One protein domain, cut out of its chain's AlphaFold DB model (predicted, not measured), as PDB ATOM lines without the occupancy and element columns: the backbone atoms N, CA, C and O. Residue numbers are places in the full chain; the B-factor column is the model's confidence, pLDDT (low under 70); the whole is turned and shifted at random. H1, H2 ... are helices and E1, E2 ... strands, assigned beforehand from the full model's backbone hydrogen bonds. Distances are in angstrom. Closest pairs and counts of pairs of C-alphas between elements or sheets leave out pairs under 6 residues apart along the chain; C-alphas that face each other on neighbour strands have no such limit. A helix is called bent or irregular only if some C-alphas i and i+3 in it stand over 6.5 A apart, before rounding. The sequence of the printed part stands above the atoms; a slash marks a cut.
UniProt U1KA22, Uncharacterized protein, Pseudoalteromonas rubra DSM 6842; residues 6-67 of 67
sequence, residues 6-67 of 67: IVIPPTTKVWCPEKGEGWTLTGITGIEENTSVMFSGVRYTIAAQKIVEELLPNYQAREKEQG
ATOM      1  N   ILE A   6       6.582  83.576  39.340       81.12
ATOM      2  CA  ILE A   6       6.114  82.298  39.869       81.12
ATOM      3  C   ILE A   6       5.458  81.559  38.721       81.12
ATOM      4  O   ILE A   6       4.468  82.032  38.178       81.12
ATOM      5  N   VAL A   7       6.007  80.400  38.355       89.81
ATOM      6  CA  VAL A   7       5.454  79.559  37.291       89.81
ATOM      7  C   VAL A   7       4.766  78.352  37.917       89.81
ATOM      8  O   VAL A   7       5.425  77.401  38.338       89.81
ATOM      9  N   ILE A   8       3.435  78.382  37.962       93.19
ATOM     10  CA  ILE A   8       2.607  77.227  38.330       93.19
ATOM     11  C   ILE A   8       1.902  76.728  37.067       93.19
ATOM     12  O   ILE A   8       1.223  77.513  36.400       93.19
ATOM     13  N   PRO A   9       2.022  75.440  36.707       95.50
ATOM     14  CA  PRO A   9       1.368  74.919  35.518       95.50
ATOM     15  C   PRO A   9      -0.167  74.897  35.671       95.50
ATOM     16  O   PRO A   9      -0.693  74.859  36.790       95.50
ATOM     17  N   PRO A  10      -0.923  74.888  34.559       95.88
ATOM     18  CA  PRO A  10      -2.348  74.578  34.611       95.88
ATOM     19  C   PRO A  10      -2.560  73.179  35.197       95.88
ATOM     20  O   PRO A  10      -1.656  72.344  35.191       95.88
ATOM     21  N   THR A  11      -3.770  72.897  35.674       96.88
ATOM     22  CA  THR A  11      -4.146  71.627  36.323       96.88
ATOM     23  C   THR A  11      -3.355  71.308  37.594       96.88
ATOM     24  O   THR A  11      -3.374  70.175  38.068       96.88
ATOM     25  N   THR A  12      -2.703  72.310  38.192       97.50
ATOM     26  CA  THR A  12      -2.040  72.154  39.491       97.50
ATOM     27  C   THR A  12      -3.084  71.925  40.569       97.50
ATOM     28  O   THR A  12      -4.006  72.731  40.722       97.50
ATOM     29  N   LYS A  13      -2.925  70.832  41.319       98.06
ATOM     30  CA  LYS A  13      -3.795  70.483  42.439       98.06
ATOM     31  C   LYS A  13      -3.577  71.406  43.630       98.06
ATOM     32  O   LYS A  13      -2.449  71.762  43.963       98.06
ATOM     33  N   VAL A  14      -4.677  71.771  44.269       97.81
ATOM     34  CA  VAL A  14      -4.716  72.652  45.435       97.81
ATOM     35  C   VAL A  14      -5.746  72.137  46.435       97.81
ATOM     36  O   VAL A  14      -6.677  71.416  46.069       97.81
ATOM     37  N   TRP A  15      -5.616  72.527  47.699       98.06
ATOM     38  CA  TRP A  15      -6.555  72.148  48.749       98.06
ATOM     39  C   TRP A  15      -7.127  73.383  49.436       98.06
ATOM     40  O   TRP A  15      -6.398  74.232  49.953       98.06
ATOM     41  N   CYS A  16      -8.454  73.462  49.477       96.50
ATOM     42  CA  CYS A  16      -9.183  74.465  50.239       96.50
ATOM     43  C   CYS A  16      -9.951  73.766  51.373       96.50
ATOM     44  O   CYS A  16     -10.805  72.935  51.073       96.50
ATOM     45  N   PRO A  17      -9.730  74.106  52.658       94.00
ATOM     46  CA  PRO A  17     -10.427  73.460  53.779       94.00
ATOM     47  C   PRO A  17     -11.957  73.479  53.665       94.00
ATOM     48  O   PRO A  17     -12.620  72.524  54.051       94.00
ATOM     49  N   GLU A  18     -12.513  74.547  53.090       94.31
ATOM     50  CA  GLU A  18     -13.958  74.720  52.925       94.31
ATOM     51  C   GLU A  18     -14.529  74.029  51.679       94.31
ATOM     52  O   GLU A  18     -15.728  73.762  51.627       94.31
ATOM     53  N   LYS A  19     -13.709  73.797  50.642       94.81
ATOM     54  CA  LYS A  19     -14.172  73.337  49.313       94.81
ATOM     55  C   LYS A  19     -13.602  71.988  48.877       94.81
ATOM     56  O   LYS A  19     -14.059  71.435  47.885       94.81
ATOM     57  N   GLY A  20     -12.632  71.456  49.612       95.88
ATOM     58  CA  GLY A  20     -11.921  70.229  49.281       95.88
ATOM     59  C   GLY A  20     -10.818  70.414  48.235       95.88
ATOM     60  O   GLY A  20     -10.226  71.491  48.103       95.88
ATOM     61  N   GLU A  21     -10.522  69.329  47.516       97.62
ATOM     62  CA  GLU A  21      -9.519  69.304  46.449       97.62
ATOM     63  C   GLU A  21     -10.031  70.066  45.227       97.62
ATOM     64  O   GLU A  21     -11.190  69.939  44.819       97.62
ATOM     65  N   GLY A  22      -9.143  70.854  44.633       97.81
ATOM     66  CA  GLY A  22      -9.391  71.553  43.386       97.81
ATOM     67  C   GLY A  22      -8.160  71.570  42.496       97.81
ATOM     68  O   GLY A  22      -7.093  71.083  42.870       97.81
ATOM     69  N   TRP A  23      -8.303  72.151  41.309       98.25
ATOM     70  CA  TRP A  23      -7.191  72.323  40.377       98.25
ATOM     71  C   TRP A  23      -7.289  73.630  39.598       98.25
ATOM     72  O   TRP A  23      -8.384  74.094  39.259       98.25
ATOM     73  N   THR A  24      -6.139  74.233  39.301       97.50
ATOM     74  CA  THR A  24      -6.070  75.409  38.427       97.50
ATOM     75  C   THR A  24      -6.487  75.033  37.000       97.50
ATOM     76  O   THR A  24      -6.210  73.937  36.518       97.50
ATOM     77  N   LEU A  25      -7.176  75.923  36.291       96.81
ATOM     78  CA  LEU A  25      -7.533  75.735  34.876       96.81
ATOM     79  C   LEU A  25      -6.533  76.391  33.926       96.81
ATOM     80  O   LEU A  25      -6.439  76.011  32.764       96.81
ATOM     81  N   THR A  26      -5.811  77.383  34.428       93.12
ATOM     82  CA  THR A  26      -4.787  78.154  33.727       93.12
ATOM     83  C   THR A  26      -3.492  78.096  34.525       93.12
ATOM     84  O   THR A  26      -3.516  77.828  35.728       93.12
ATOM     85  N   GLY A  27      -2.361  78.309  33.853       93.25
ATOM     86  CA  GLY A  27      -1.098  78.520  34.554       93.25
ATOM     87  C   GLY A  27      -1.109  79.842  35.320       93.25
ATOM     88  O   GLY A  27      -1.894  80.734  34.990       93.25
ATOM     89  N   ILE A  28      -0.247  79.941  36.328       94.94
ATOM     90  CA  ILE A  28       0.076  81.193  37.015       94.94
ATOM     91  C   ILE A  28       1.501  81.567  36.609       94.94
ATOM     92  O   ILE A  28       2.382  80.707  36.631       94.94
ATOM     93  N   THR A  29       1.702  82.816  36.204       93.25
ATOM     94  CA  THR A  29       2.998  83.404  35.834       93.25
ATOM     95  C   THR A  29       3.352  84.645  36.656       93.25
ATOM     96  O   THR A  29       4.510  85.062  36.645       93.25
ATOM     97  N   GLY A  30       2.391  85.211  37.400       92.62
ATOM     98  CA  GLY A  30       2.610  86.363  38.277       92.62
ATOM     99  C   GLY A  30       1.719  86.328  39.519       92.62
ATOM    100  O   GLY A  30       0.564  85.921  39.459       92.62
ATOM    101  N   ILE A  31       2.247  86.768  40.665       93.06
ATOM    102  CA  ILE A  31       1.542  86.667  41.957       93.06
ATOM    103  C   ILE A  31       0.318  87.590  42.072       93.06
ATOM    104  O   ILE A  31      -0.623  87.289  42.805       93.06
ATOM    105  N   GLU A  32       0.315  88.692  41.320       93.31
ATOM    106  CA  GLU A  32      -0.738  89.715  41.342       93.31
ATOM    107  C   GLU A  32      -1.920  89.397  40.409       93.31
ATOM    108  O   GLU A  32      -2.901  90.142  40.365       93.31
ATOM    109  N   GLU A  33      -1.860  88.300  39.647       92.06
ATOM    110  CA  GLU A  33      -2.932  87.944  38.717       92.06
ATOM    111  C   GLU A  33      -4.077  87.176  39.392       92.06
ATOM    112  O   GLU A  33      -3.979  86.690  40.519       92.06
ATOM    113  N   ASN A  34      -5.188  87.026  38.671       95.94
ATOM    114  CA  ASN A  34      -6.265  86.119  39.056       95.94
ATOM    115  C   ASN A  34      -6.218  84.865  38.183       95.94
ATOM    116  O   ASN A  34      -6.080  84.960  36.966       95.94
ATOM    117  N   THR A  35      -6.429  83.695  38.785       95.19
ATOM    118  CA  THR A  35      -6.521  82.420  38.067       95.19
ATOM    119  C   THR A  35      -7.880  81.763  38.286       95.19
ATOM    120  O   THR A  35      -8.545  81.954  39.309       95.19
ATOM    121  N   SER A  36      -8.307  80.959  37.312       97.31
ATOM    122  CA  SER A  36      -9.502  80.129  37.460       97.31
ATOM    123  C   SER A  36      -9.154  78.803  38.134       97.31
ATOM    124  O   SER A  36      -8.286  78.080  37.651       97.31
ATOM    125  N   VAL A  37      -9.872  78.447  39.196       97.94
ATOM    126  CA  VAL A  37      -9.721  77.178  39.922       97.94
ATOM    127  C   VAL A  37     -11.055  76.436  39.926       97.94
ATOM    128  O   VAL A  37     -12.103  77.040  40.152       97.94
ATOM    129  N   MET A  38     -11.026  75.133  39.662       98.25
ATOM    130  CA  MET A  38     -12.190  74.260  39.809       98.25
ATOM    131  C   MET A  38     -12.207  73.640  41.196       98.25
ATOM    132  O   MET A  38     -11.238  72.994  41.581       98.25
ATOM    133  N   PHE A  39     -13.335  73.767  41.891       98.00
ATOM    134  CA  PHE A  39     -13.649  72.992  43.089       98.00
ATOM    135  C   PHE A  39     -14.983  72.287  42.878       98.00
ATOM    136  O   PHE A  39     -15.972  72.942  42.558       98.00
ATOM    137  N   SER A  40     -15.013  70.962  43.026       94.88
ATOM    138  CA  SER A  40     -16.248  70.157  42.945       94.88
ATOM    139  C   SER A  40     -17.138  70.473  41.727       94.88
ATOM    140  O   SER A  40     -18.360  70.517  41.832       94.88
ATOM    141  N   GLY A  41     -16.533  70.726  40.560       95.44
ATOM    142  CA  GLY A  41     -17.271  71.051  39.332       95.44
ATOM    143  C   GLY A  41     -17.709  72.515  39.186       95.44
ATOM    144  O   GLY A  41     -18.302  72.864  38.169       95.44
ATOM    145  N   VAL A  42     -17.375  73.392  40.137       97.19
ATOM    146  CA  VAL A  42     -17.662  74.834  40.087       97.19
ATOM    147  C   VAL A  42     -16.371  75.624  39.868       97.19
ATOM    148  O   VAL A  42     -15.368  75.402  40.549       97.19
ATOM    149  N   ARG A  43     -16.397  76.561  38.911       97.75
ATOM    150  CA  ARG A  43     -15.275  77.464  38.614       97.75
ATOM    151  C   ARG A  43     -15.307  78.677  39.543       97.75
ATOM    152  O   ARG A  43     -16.317  79.372  39.614       97.75
ATOM    153  N   TYR A  44     -14.169  78.977  40.154       97.44
ATOM    154  CA  TYR A  44     -13.934  80.175  40.954       97.44
ATOM    155  C   TYR A  44     -12.776  80.984  40.376       97.44
ATOM    156  O   TYR A  44     -11.779  80.416  39.934       97.44
ATOM    157  N   THR A  45     -12.897  82.307  40.416       97.44
ATOM    158  CA  THR A  45     -11.782  83.224  40.156       97.44
ATOM    159  C   THR A  45     -11.108  83.536  41.484       97.44
ATOM    160  O   THR A  45     -11.767  84.026  42.401       97.44
ATOM    161  N   ILE A  46      -9.821  83.217  41.608       96.88
ATOM    162  CA  ILE A  46      -9.055  83.347  42.851       96.88
ATOM    163  C   ILE A  46      -7.745  84.074  42.547       96.88
ATOM    164  O   ILE A  46      -7.114  83.802  41.527       96.88
ATOM    165  N   ALA A  47      -7.334  84.973  43.442       96.94
ATOM    166  CA  ALA A  47      -6.033  85.625  43.360       96.94
ATOM    167  C   ALA A  47      -4.904  84.583  43.395       96.94
ATOM    168  O   ALA A  47      -4.909  83.684  44.243       96.94
ATOM    169  N   ALA A  48      -3.928  84.718  42.498       95.75
ATOM    170  CA  ALA A  48      -2.757  83.852  42.437       95.75
ATOM    171  C   ALA A  48      -2.016  83.824  43.778       95.75
ATOM    172  O   ALA A  48      -1.653  82.744  44.239       95.75
ATOM    173  N   GLN A  49      -1.923  84.973  44.452       96.06
ATOM    174  CA  GLN A  49      -1.393  85.080  45.808       96.06
ATOM    175  C   GLN A  49      -1.996  84.058  46.775       96.06
ATOM    176  O   GLN A  49      -1.275  83.261  47.364       96.06
ATOM    177  N   LYS A  50      -3.329  83.988  46.864       96.44
ATOM    178  CA  LYS A  50      -4.012  83.031  47.745       96.44
ATOM    179  C   LYS A  50      -3.715  81.577  47.370       96.44
ATOM    180  O   LYS A  50      -3.615  80.707  48.233       96.44
ATOM    181  N   ILE A  51      -3.592  81.288  46.079       96.25
ATOM    182  CA  ILE A  51      -3.290  79.934  45.605       96.25
ATOM    183  C   ILE A  51      -1.886  79.518  46.038       96.25
ATOM    184  O   ILE A  51      -1.713  78.413  46.548       96.25
ATOM    185  N   VAL A  52      -0.912  80.403  45.844       94.94
ATOM    186  CA  VAL A  52       0.506  80.166  46.136       94.94
ATOM    187  C   VAL A  52       0.763  80.104  47.640       94.94
ATOM    188  O   VAL A  52       1.476  79.214  48.092       94.94
ATOM    189  N   GLU A  53       0.188  81.027  48.407       95.75
ATOM    190  CA  GLU A  53       0.484  81.185  49.834       95.75
ATOM    191  C   GLU A  53      -0.351  80.258  50.728       95.75
ATOM    192  O   GLU A  53       0.114  79.861  51.793       95.75
ATOM    193  N   GLU A  54      -1.561  79.877  50.304       97.12
ATOM    194  CA  GLU A  54      -2.466  79.064  51.127       97.12
ATOM    195  C   GLU A  54      -2.792  77.716  50.474       97.12
ATOM    196  O   GLU A  54      -2.531  76.654  51.041       97.12
ATOM    197  N   LEU A  55      -3.390  77.722  49.279       97.56
ATOM    198  CA  LEU A  55      -4.069  76.525  48.764       97.56
ATOM    199  C   LEU A  55      -3.102  75.427  48.295       97.56
ATOM    200  O   LEU A  55      -3.376  74.238  48.481       97.56
ATOM    201  N   LEU A  56      -1.984  75.809  47.679       96.75
ATOM    202  CA  LEU A  56      -0.951  74.876  47.237       96.75
ATOM    203  C   LEU A  56      -0.167  74.287  48.429       96.75
ATOM    204  O   LEU A  56      -0.070  73.059  48.496       96.75
ATOM    205  N   PRO A  57       0.312  75.082  49.411       97.06
ATOM    206  CA  PRO A  57       0.907  74.549  50.639       97.06
ATOM    207  C   PRO A  57      -0.020  73.600  51.398       97.06
ATOM    208  O   PRO A  57       0.422  72.543  51.848       97.06
ATOM    209  N   ASN A  58      -1.315  73.918  51.477       97.44
ATOM    210  CA  ASN A  58      -2.300  73.036  52.100       97.44
ATOM    211  C   ASN A  58      -2.372  71.664  51.412       97.44
ATOM    212  O   ASN A  58      -2.453  70.640  52.089       97.44
ATOM    213  N   TYR A  59      -2.331  71.632  50.076       97.00
ATOM    214  CA  TYR A  59      -2.315  70.375  49.326       97.00
ATOM    215  C   TYR A  59      -1.041  69.578  49.619       97.00
ATOM    216  O   TYR A  59      -1.107  68.398  49.947       97.00
ATOM    217  N   GLN A  60       0.119  70.238  49.593       95.19
ATOM    218  CA  GLN A  60       1.410  69.607  49.880       95.19
ATOM    219  C   GLN A  60       1.503  69.053  51.308       95.19
ATOM    220  O   GLN A  60       2.086  67.990  51.513       95.19
ATOM    221  N   ALA A  61       0.954  69.762  52.298       95.50
ATOM    222  CA  ALA A  61       0.896  69.292  53.679       95.50
ATOM    223  C   ALA A  61       0.025  68.033  53.795       95.50
ATOM    224  O   ALA A  61       0.459  67.034  54.363       95.50
ATOM    225  N   ARG A  62      -1.154  68.046  53.162       93.62
ATOM    226  CA  ARG A  62      -2.076  66.905  53.136       93.62
ATOM    227  C   ARG A  62      -1.471  65.671  52.459       93.62
ATOM    228  O   ARG A  62      -1.649  64.569  52.963       93.62
ATOM    229  N   GLU A  63      -0.754  65.844  51.350       91.94
ATOM    230  CA  GLU A  63      -0.068  64.738  50.662       91.94
ATOM    231  C   GLU A  63       1.025  64.112  51.540       91.94
ATOM    232  O   GLU A  63       1.173  62.896  51.559       91.94
ATOM    233  N   LYS A  64       1.757  64.920  52.323       88.31
ATOM    234  CA  LYS A  64       2.774  64.415  53.263       88.31
ATOM    235  C   LYS A  64       2.182  63.626  54.429       88.31
ATOM    236  O   LYS A  64       2.855  62.747  54.947       88.31
ATOM    237  N   GLU A  65       0.962  63.945  54.858       82.94
ATOM    238  CA  GLU A  65       0.261  63.221  55.931       82.94
ATOM    239  C   GLU A  65      -0.360  61.896  55.460       82.94
ATOM    240  O   GLU A  65      -0.678  61.043  56.287       82.94
ATOM    241  N   GLN A  66      -0.564  61.728  54.150       70.75
ATOM    242  CA  GLN A  66      -1.159  60.526  53.549       70.75
ATOM    243  C   GLN A  66      -0.127  59.566  52.938       70.75
ATOM    244  O   GLN A  66      -0.512  58.487  52.482       70.75
ATOM    245  N   GLY A  67       1.146  59.967  52.909       55.16
ATOM    246  CA  GLY A  67       2.277  59.193  52.391       55.16
ATOM    247  C   GLY A  67       3.028  58.390  53.443       55.16
ATOM    248  O   GLY A  67       2.935  58.720  54.646       55.16
TER     249      GLY A  67
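Overview. This is residues 6 to 67 of the 67 residues of an uncharacterized protein of Pseudoalteromonas rubra DSM 6842 (UniProt U1KA22). A strongly twisted, curled sheet of four strands has one long, kinked helix, H1, packed on it, mostly against edge strand E2. Two very short strands, E1 and E4, sit side by side away from the sheet's E2 edge, E4 near the place where H1 begins. The printed part has 62 residues, with six named strands and one named helix in the order E1 E2 E3 E4 E5 E6 H1. The sheet's order is E2 E3 E5 E6, all antiparallel, and the class is mixed, helices and strands. The whole is compact, with a radius of gyration of the C-alphas of 10.8 A and spans of 31 by 25 by 17 A.

Arrangement. E1, residues 6 to 8, and E4, residues 28 to 30, pair with no named strand; their closest C-alphas are those of Val 7 and Thr 29, 4.8 A apart. E2, residues 13 to 16, and E3, residues 20 to 24, form an antiparallel hairpin at 136 degrees, with N 14 and O 22 at 2.9 A. E5, residues 34 to 39, is the antiparallel neighbour of E3 at 138 degrees, with N 38 and O 23 at 2.9 A. E6, residues 42 to 47, forms an antiparallel hairpin with E5 at 147 degrees, with N 37 and O 44 at 2.8 A. From edge to edge the strands' lines turn by 93 degrees. H1, residues 48 to 66, is on the sheet; its closest C-alphas to E2 are those of Tyr 59 and Trp 15, 4.6 A apart. E1 and H1 are near each other, while E2 and E6 are apart. In H1, 13 of 15 O i to N i+4 pairs are within hydrogen-bond range.

Along the chain. E1 begins at C-alpha 6, (6.114, 82.298, 39.869). E2 measures 10.3 A from first to last C-alpha, E3 13.4 A, E5 15.6 A and E6 16.2 A, while E1 measures 6.4 A and E4 5.9 A. H1 is 25.9 A long, from C-alpha 48 at (-2.757, 83.852, 42.437) to C-alpha 66 at (-1.159, 60.526, 53.549). It has a kink of 26 degrees near residue 55 and is irregular, but only just: C-alphas 53 and 56 are 7.0 A apart.

Size, cuts and confidence. The C-alphas of Glu 32 and Gly 67, the two farthest apart, are 32.6 A apart. The printed part has no cut, and the six links between its elements are tight. Mean pLDDT of the printed part is 94.2; residue 67, the chain's last, is under 70.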